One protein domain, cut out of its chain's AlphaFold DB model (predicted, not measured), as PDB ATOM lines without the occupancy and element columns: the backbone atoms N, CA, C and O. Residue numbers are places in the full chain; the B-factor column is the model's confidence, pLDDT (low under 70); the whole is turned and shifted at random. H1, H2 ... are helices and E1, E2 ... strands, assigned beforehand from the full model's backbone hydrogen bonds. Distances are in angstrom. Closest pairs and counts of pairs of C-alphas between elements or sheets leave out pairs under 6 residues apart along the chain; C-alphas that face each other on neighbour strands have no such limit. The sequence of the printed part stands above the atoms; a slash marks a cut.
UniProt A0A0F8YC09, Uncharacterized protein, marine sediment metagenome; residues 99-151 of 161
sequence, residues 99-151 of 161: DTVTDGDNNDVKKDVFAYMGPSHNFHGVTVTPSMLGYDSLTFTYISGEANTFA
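AT A GLANCE: This is residues 99 to 151 of the 161 residues of an uncharacterized protein of marine sediment metagenome (UniProt A0A0F8YC09). What does the model look like? It is a small wall of three antiparallel strands, with the helix H1 standing up from one face over the edge strand E1, and with a long loop, residues 118 to 129, that leads from the far end of H1 back to the short helix H2 near the end of the sheet where E2 begins. How is it made up along the printed part? It has 53 residues with three named strands and two named helices in the order E1, H1, H2, E2, E3; the sheet's order is E1, E2, E3, and the class is mixed, helices and strands. Is it compact? It is compact and rounded, with a radius of gyration of the C-alphas of 10.5 A and spans of 24 by 24 by 17 A.

HOW THE PARTS SIT: How do the strands pair? E1, residues 99 to 103, is antiparallel to E2, residues 137 to 142, at 168 degrees, with N 102 and O 139 2.9 A apart, within hydrogen-bond range. E2 and E3, residues 147 to 151, form an antiparallel hairpin at 165 degrees, with N 140 and O 148 2.8 A apart, within hydrogen-bond range. Where is H1? H1, residues 110 to 117, is on the sheet and over E1 at a height over the sheet of 10.2 A, and it stands up from the sheet at 49 degrees. The closest C-alphas of E1 and H1 are those of Val 101 and Lys 110, 4.6 A apart. Where is H2? H2, residues 130 to 133, only grazes the sheet with residues 130 to 131, and its closest C-alpha pair with E2 is Pro 130 and Ser 137, 5.8 A apart. H1 and H2 are close but not clearly touching, with the C-alphas of Val 113 and Leu 133 closest at 7.4 A. How are the helix backbones? In H1, 3 of 4 O i to N i+4 pairs are within hydrogen-bond range, and H2 is too short for such a pair.

IN THESE COORDINATES: Where do the first strand and helix lie? E1 begins at C-alpha 99, (-36.407, -30.905, -42.107), and is 13.9 A long from first to last C-alpha. H1 begins at C-alpha 110, (-40.187, -28.149, -35.009), and is 10.2 A long. And the later elements? H2 has four residues, E2 is 16.6 A long, and E3, 13.3 A long, ends at C-alpha 151, (-27.265, -29.518, -25.280).

THE WHOLE: How large is it? The two C-alphas farthest apart, those of Asp 105 and Gly 125, are 27.4 A apart. Which links are long? H1 to H2, with 12 residues between them, is a long link, while H2 to E2 and E2 to E3 are tight and E1 to H1 is short. Is anything cut or uncertain? The printed part has no cut, its mean pLDDT is 90.6, and no printed residue is under 70.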
ATOM      1  N   ASP A  99     -35.436 -29.844 -41.876       90.94
ATOM      2  CA  ASP A  99     -36.407 -30.905 -42.107       90.94
ATOM      3  C   ASP A  99     -37.182 -31.228 -40.826       90.94
ATOM      4  O   ASP A  99     -38.400 -31.053 -40.781       90.94
ATOM      5  N   THR A 100     -36.483 -31.561 -39.743       92.81
ATOM      6  CA  THR A 100     -37.084 -31.890 -38.442       92.81
ATOM      7  C   THR A 100     -36.292 -31.269 -37.298       92.81
ATOM      8  O   THR A 100     -35.096 -30.999 -37.429       92.81
ATOM      9  N   VAL A 101     -36.975 -30.994 -36.184       94.06
ATOM     10  CA  VAL A 101     -36.328 -30.587 -34.932       94.06
ATOM     11  C   VAL A 101     -36.857 -31.489 -33.836       94.06
ATOM     12  O   VAL A 101     -38.058 -31.467 -33.579       94.06
ATOM     13  N   THR A 102     -35.987 -32.273 -33.211       95.81
ATOM     14  CA  THR A 102     -36.379 -33.200 -32.147       95.81
ATOM     15  C   THR A 102     -35.817 -32.798 -30.792       95.81
ATOM     16  O   THR A 102     -34.749 -32.186 -30.705       95.81
ATOM     17  N   ASP A 103     -36.557 -33.112 -29.732       94.06
ATOM     18  CA  ASP A 103     -36.082 -32.991 -28.353       94.06
ATOM     19  C   ASP A 103     -35.238 -34.214 -27.931       94.06
ATOM     20  O   ASP A 103     -34.962 -35.116 -28.729       94.06
ATOM     21  N   GLY A 104     -34.805 -34.246 -26.667       90.19
ATOM     22  CA  GLY A 104     -34.060 -35.379 -26.100       90.19
ATOM     23  C   GLY A 104     -34.843 -36.699 -26.050       90.19
ATOM     24  O   GLY A 104     -34.230 -37.765 -26.037       90.19
ATOM     25  N   ASP A 105     -36.174 -36.637 -26.100       91.19
ATOM     26  CA  ASP A 105     -37.083 -37.787 -26.111       91.19
ATOM     27  C   ASP A 105     -37.491 -38.200 -27.539       91.19
ATOM     28  O   ASP A 105     -38.311 -39.099 -27.732       91.19
ATOM     29  N   ASN A 106     -36.886 -37.572 -28.554       90.44
ATOM     30  CA  ASN A 106     -37.138 -37.798 -29.972       90.44
ATOM     31  C   ASN A 106     -38.554 -37.398 -30.444       90.44
ATOM     32  O   ASN A 106     -39.046 -37.912 -31.454       90.44
ATOM     33  N   ASN A 107     -39.210 -36.466 -29.750       93.62
ATOM     34  CA  ASN A 107     -40.463 -35.856 -30.195       93.62
ATOM     35  C   ASN A 107     -40.184 -34.723 -31.188       93.62
ATOM     36  O   ASN A 107     -39.266 -33.932 -30.983       93.62
ATOM     37  N   ASP A 108     -41.004 -34.595 -32.236       94.25
ATOM     38  CA  ASP A 108     -40.909 -33.472 -33.177       94.25
ATOM     39  C   ASP A 108     -41.454 -32.181 -32.545       94.25
ATOM     40  O   ASP A 108     -42.661 -32.002 -32.366       94.25
ATOM     41  N   VAL A 109     -40.539 -31.266 -32.240       94.88
ATOM     42  CA  VAL A 109     -40.792 -29.950 -31.639       94.88
ATOM     43  C   VAL A 109     -40.565 -28.812 -32.638       94.88
ATOM     44  O   VAL A 109     -40.540 -27.635 -32.269       94.88
ATOM     45  N   LYS A 110     -40.449 -29.125 -33.938       92.69
ATOM     46  CA  LYS A 110     -40.187 -28.149 -35.009       92.69
ATOM     47  C   LYS A 110     -41.137 -26.965 -34.974       92.69
ATOM     48  O   LYS A 110     -40.702 -25.824 -35.103       92.69
ATOM     49  N   LYS A 111     -42.434 -27.224 -34.816       91.69
ATOM     50  CA  LYS A 111     -43.459 -26.176 -34.849       91.69
ATOM     51  C   LYS A 111     -43.275 -25.158 -33.723       91.69
ATOM     52  O   LYS A 111     -43.419 -23.960 -33.968       91.69
ATOM     53  N   ASP A 112     -42.945 -25.637 -32.531       92.50
ATOM     54  CA  ASP A 112     -42.810 -24.801 -31.342       92.50
ATOM     55  C   ASP A 112     -41.524 -23.978 -31.422       92.50
ATOM     56  O   ASP A 112     -41.557 -22.760 -31.252       92.50
ATOM     57  N   VAL A 113     -40.412 -24.600 -31.824       91.88
ATOM     58  CA  VAL A 113     -39.132 -23.905 -32.031       91.88
ATOM     59  C   VAL A 113     -39.241 -22.849 -33.141       91.88
ATOM     60  O   VAL A 113     -38.780 -21.719 -32.972       91.88
ATOM     61  N   PHE A 114     -39.913 -23.154 -34.257       90.81
ATOM     62  CA  PHE A 114     -40.073 -22.220 -35.381       90.81
ATOM     63  C   PHE A 114     -40.823 -20.941 -35.009       90.81
ATOM     64  O   PHE A 114     -40.545 -19.885 -35.585       90.81
ATOM     65  N   ALA A 115     -41.745 -21.013 -34.046       89.88
ATOM     66  CA  ALA A 115     -42.456 -19.837 -33.561       89.88
ATOM     67  C   ALA A 115     -41.495 -18.791 -32.969       89.88
ATOM     68  O   ALA A 115     -41.723 -17.594 -33.138       89.88
ATOM     69  N   TYR A 116     -40.392 -19.235 -32.355       90.88
ATOM     70  CA  TYR A 116     -39.353 -18.363 -31.800       90.88
ATOM     71  C   TYR A 116     -38.293 -17.946 -32.825       90.88
ATOM     72  O   TYR A 116     -37.704 -16.873 -32.711       90.88
ATOM     73  N   MET A 117     -38.032 -18.774 -33.839       87.88
ATOM     74  CA  MET A 117     -37.013 -18.474 -34.852       87.88
ATOM     75  C   MET A 117     -37.419 -17.347 -35.812       87.88
ATOM     76  O   MET A 117     -36.554 -16.708 -36.425       87.88
ATOM     77  N   GLY A 118     -38.728 -17.144 -35.975       85.38
ATOM     78  CA  GLY A 118     -39.304 -16.188 -36.908       85.38
ATOM     79  C   GLY A 118     -39.075 -16.548 -38.388       85.38
ATOM     80  O   GLY A 118     -38.462 -17.566 -38.718       85.38
ATOM     81  N   PRO A 119     -39.531 -15.694 -39.324       81.81
ATOM     82  CA  PRO A 119     -39.511 -15.983 -40.766       81.81
ATOM     83  C   PRO A 119     -38.116 -16.164 -41.377       81.81
ATOM     84  O   PRO A 119     -37.981 -16.699 -42.476       81.81
ATOM     85  N   SER A 120     -37.078 -15.660 -40.708       82.06
ATOM     86  CA  SER A 120     -35.694 -15.753 -41.175       82.06
ATOM     87  C   SER A 120     -34.957 -16.976 -40.624       82.06
ATOM     88  O   SER A 120     -33.822 -17.201 -41.036       82.06
ATOM     89  N   HIS A 121     -35.585 -17.772 -39.751       86.62
ATOM     90  CA  HIS A 121     -34.985 -18.931 -39.085       86.62
ATOM     91  C   HIS A 121     -33.681 -18.610 -38.326       86.62
ATOM     92  O   HIS A 121     -32.737 -19.393 -38.350       86.62
ATOM     93  N   ASN A 122     -33.596 -17.441 -37.685       85.31
ATOM     94  CA  ASN A 122     -32.361 -16.966 -37.046       85.31
ATOM     95  C   ASN A 122     -32.572 -16.408 -35.630       85.31
ATOM     96  O   ASN A 122     -31.735 -15.637 -35.165       85.31
ATOM     97  N   PHE A 123     -33.699 -16.724 -34.982       88.81
ATOM     98  CA  PHE A 123     -34.062 -16.215 -33.648       88.81
ATOM     99  C   PHE A 123     -33.948 -14.688 -33.537       88.81
ATOM    100  O   PHE A 123     -33.552 -14.148 -32.508       88.81
ATOM    101  N   HIS A 124     -34.231 -13.978 -34.633       84.31
ATOM    102  CA  HIS A 124     -34.089 -12.524 -34.717       84.31
ATOM    103  C   HIS A 124     -32.665 -12.002 -34.411       84.31
ATOM    104  O   HIS A 124     -32.501 -10.833 -34.074       84.31
ATOM    105  N   GLY A 125     -31.637 -12.848 -34.553       84.31
ATOM    106  CA  GLY A 125     -30.240 -12.525 -34.243       84.31
ATOM    107  C   GLY A 125     -29.875 -12.630 -32.760       84.31
ATOM    108  O   GLY A 125     -28.784 -12.215 -32.378       84.31
ATOM    109  N   VAL A 126     -30.768 -13.165 -31.925       86.81
ATOM    110  CA  VAL A 126     -30.527 -13.380 -30.496       86.81
ATOM    111  C   VAL A 126     -29.846 -14.731 -30.287       86.81
ATOM    112  O   VAL A 126     -30.209 -15.728 -30.910       86.81
ATOM    113  N   THR A 127     -28.865 -14.776 -29.390       90.12
ATOM    114  CA  THR A 127     -28.263 -16.034 -28.936       90.12
ATOM    115  C   THR A 127     -29.261 -16.782 -28.058       90.12
ATOM    116  O   THR A 127     -29.585 -16.317 -26.965       90.12
ATOM    117  N   VAL A 128     -29.741 -17.926 -28.536       91.50
ATOM    118  CA  VAL A 128     -30.720 -18.769 -27.839       91.50
ATOM    119  C   VAL A 128     -30.080 -20.110 -27.497       91.50
ATOM    120  O   VAL A 128     -29.328 -20.664 -28.300       91.50
ATOM    121  N   THR A 129     -30.381 -20.626 -26.308       93.19
ATOM    122  CA  THR A 129     -30.021 -21.983 -25.873       93.19
ATOM    123  C   THR A 129     -31.274 -22.867 -25.819       93.19
ATOM    124  O   THR A 129     -32.379 -22.337 -25.650       93.19
ATOM    125  N   PRO A 130     -31.160 -24.205 -25.910       93.56
ATOM    126  CA  PRO A 130     -32.318 -25.089 -25.762       93.56
ATOM    127  C   PRO A 130     -33.046 -24.899 -24.425       93.56
ATOM    128  O   PRO A 130     -34.276 -24.876 -24.390       93.56
ATOM    129  N   SER A 131     -32.303 -24.628 -23.346       93.12
ATOM    130  CA  SER A 131     -32.882 -24.348 -22.024       93.12
ATOM    131  C   SER A 131     -33.769 -23.097 -21.997       93.12
ATOM    132  O   SER A 131     -34.787 -23.094 -21.308       93.12
ATOM    133  N   MET A 132     -33.451 -22.055 -22.777       91.50
ATOM    134  CA  MET A 132     -34.316 -20.870 -22.917       91.50
ATOM    135  C   MET A 132     -35.649 -21.193 -23.602       91.50
ATOM    136  O   MET A 132     -36.632 -20.485 -23.391       91.50
ATOM    137  N   LEU A 133     -35.680 -22.248 -24.417       91.06
ATOM    138  CA  LEU A 133     -36.872 -22.740 -25.106       91.06
ATOM    139  C   LEU A 133     -37.638 -23.791 -24.283       91.06
ATOM    140  O   LEU A 133     -38.721 -24.197 -24.692       91.06
ATOM    141  N   GLY A 134     -37.103 -24.196 -23.125       92.31
ATOM    142  CA  GLY A 134     -37.701 -25.204 -22.249       92.31
ATOM    143  C   GLY A 134     -37.317 -26.648 -22.575       92.31
ATOM    144  O   GLY A 134     -38.012 -27.553 -22.126       92.31
ATOM    145  N   TYR A 135     -36.238 -26.870 -23.334       93.31
ATOM    146  CA  TYR A 135     -35.756 -28.203 -23.711       93.31
ATOM    147  C   TYR A 135     -34.350 -28.475 -23.159       93.31
ATOM    148  O   TYR A 135     -33.497 -27.586 -23.141       93.31
ATOM    149  N   ASP A 136     -34.081 -29.723 -22.770       92.12
ATOM    150  CA  ASP A 136     -32.757 -30.149 -22.291       92.12
ATOM    151  C   ASP A 136     -31.746 -30.325 -23.432       92.12
ATOM    152  O   ASP A 136     -30.552 -30.079 -23.264       92.12
ATOM    153  N   SER A 137     -32.223 -30.725 -24.610       93.75
ATOM    154  CA  SER A 137     -31.437 -30.829 -25.836       93.75
ATOM    155  C   SER A 137     -32.325 -30.655 -27.058       93.75
ATOM    156  O   SER A 137     -33.495 -31.038 -27.030       93.75
ATOM    157  N   LEU A 138     -31.761 -30.119 -28.138       94.06
ATOM    158  CA  LEU A 138     -32.438 -29.983 -29.425       94.06
ATOM    159  C   LEU A 138     -31.556 -30.508 -30.550       94.06
ATOM    160  O   LEU A 138     -30.396 -30.114 -30.671       94.06
ATOM    161  N   THR A 139     -32.134 -31.338 -31.409       94.44
ATOM    162  CA  THR A 139     -31.475 -31.880 -32.596       94.44
ATOM    163  C   THR A 139     -32.128 -31.315 -33.844       94.44
ATOM    164  O   THR A 139     -33.323 -31.493 -34.058       94.44
ATOM    165  N   PHE A 140     -31.352 -30.633 -34.681       93.12
ATOM    166  CA  PHE A 140     -31.799 -30.082 -35.957       93.12
ATOM    167  C   PHE A 140     -31.324 -30.983 -37.088       93.12
ATOM    168  O   PHE A 140     -30.121 -31.089 -37.315       93.12
ATOM    169  N   THR A 141     -32.262 -31.577 -37.821       92.50
ATOM    170  CA  THR A 141     -31.974 -32.363 -39.025       92.50
ATOM    171  C   THR A 141     -32.232 -31.508 -40.259       92.50
ATOM    172  O   THR A 141     -33.305 -30.913 -40.401       92.50
ATOM    173  N   TYR A 142     -31.261 -31.440 -41.163       91.62
ATOM    174  CA  TYR A 142     -31.358 -30.683 -42.409       91.62
ATOM    175  C   TYR A 142     -31.732 -31.582 -43.588       91.62
ATOM    176  O   TYR A 142     -31.479 -32.784 -43.579       91.62
ATOM    177  N   ILE A 143     -32.258 -30.985 -44.661       88.69
ATOM    178  CA  ILE A 143     -32.582 -31.703 -45.912       88.69
ATOM    179  C   ILE A 143     -31.343 -32.390 -46.523       88.69
ATOM    180  O   ILE A 143     -31.474 -33.381 -47.238       88.69
ATOM    181  N   SER A 144     -30.134 -31.898 -46.236       87.69
ATOM    182  CA  SER A 144     -28.874 -32.531 -46.653       87.69
ATOM    183  C   SER A 144     -28.596 -33.875 -45.964       87.69
ATOM    184  O   SER A 144     -27.710 -34.600 -46.412       87.69
ATOM    185  N   GLY A 145     -29.319 -34.203 -44.889       85.50
ATOM    186  CA  GLY A 145     -29.061 -35.354 -44.021       85.50
ATOM    187  C   GLY A 145     -28.088 -35.068 -42.872       85.50
ATOM    188  O   GLY A 145     -27.828 -35.957 -42.067       85.50
ATOM    189  N   GLU A 146     -27.554 -33.847 -42.774       88.50
ATOM    190  CA  GLU A 146     -26.754 -33.415 -41.622       88.50
ATOM    191  C   GLU A 146     -27.654 -33.220 -40.393       88.50
ATOM    192  O   GLU A 146     -28.782 -32.734 -40.519       88.50
ATOM    193  N   ALA A 147     -27.158 -33.583 -39.209       90.06
ATOM    194  CA  ALA A 147     -27.868 -33.405 -37.951       90.06
ATOM    195  C   ALA A 147     -26.962 -32.730 -36.915       90.06
ATOM    196  O   ALA A 147     -25.883 -33.234 -36.609       90.06
ATOM    197  N   ASN A 148     -27.428 -31.613 -36.356       91.31
ATOM    198  CA  ASN A 148     -26.728 -30.865 -35.315       91.31
ATOM    199  C   ASN A 148     -27.494 -30.977 -34.000       91.31
ATOM    200  O   ASN A 148     -28.635 -30.529 -33.908       91.31
ATOM    201  N   THR A 149     -26.864 -31.576 -32.988       91.19
ATOM    202  CA  THR A 149     -27.425 -31.705 -31.636       91.19
ATOM    203  C   THR A 149     -26.813 -30.650 -30.724       91.19
ATOM    204  O   THR A 149     -25.593 -30.534 -30.651       91.19
ATOM    205  N   PHE A 150     -27.661 -29.905 -30.022       92.12
ATOM    206  CA  PHE A 150     -27.277 -28.881 -29.055       92.12
ATOM    207  C   PHE A 150     -27.775 -29.288 -27.668       92.12
ATOM    208  O   PHE A 150     -28.965 -29.575 -27.502       92.12
ATOM    209  N   ALA A 151     -26.888 -29.306 -26.674       90.19
ATOM    210  CA  ALA A 151     -27.265 -29.518 -25.280       90.19
ATOM    211  C   ALA A 151     -27.811 -28.223 -24.652       90.19
ATOM    212  O   ALA A 151     -27.666 -27.133 -25.202       90.19
TER     213      ALA A 151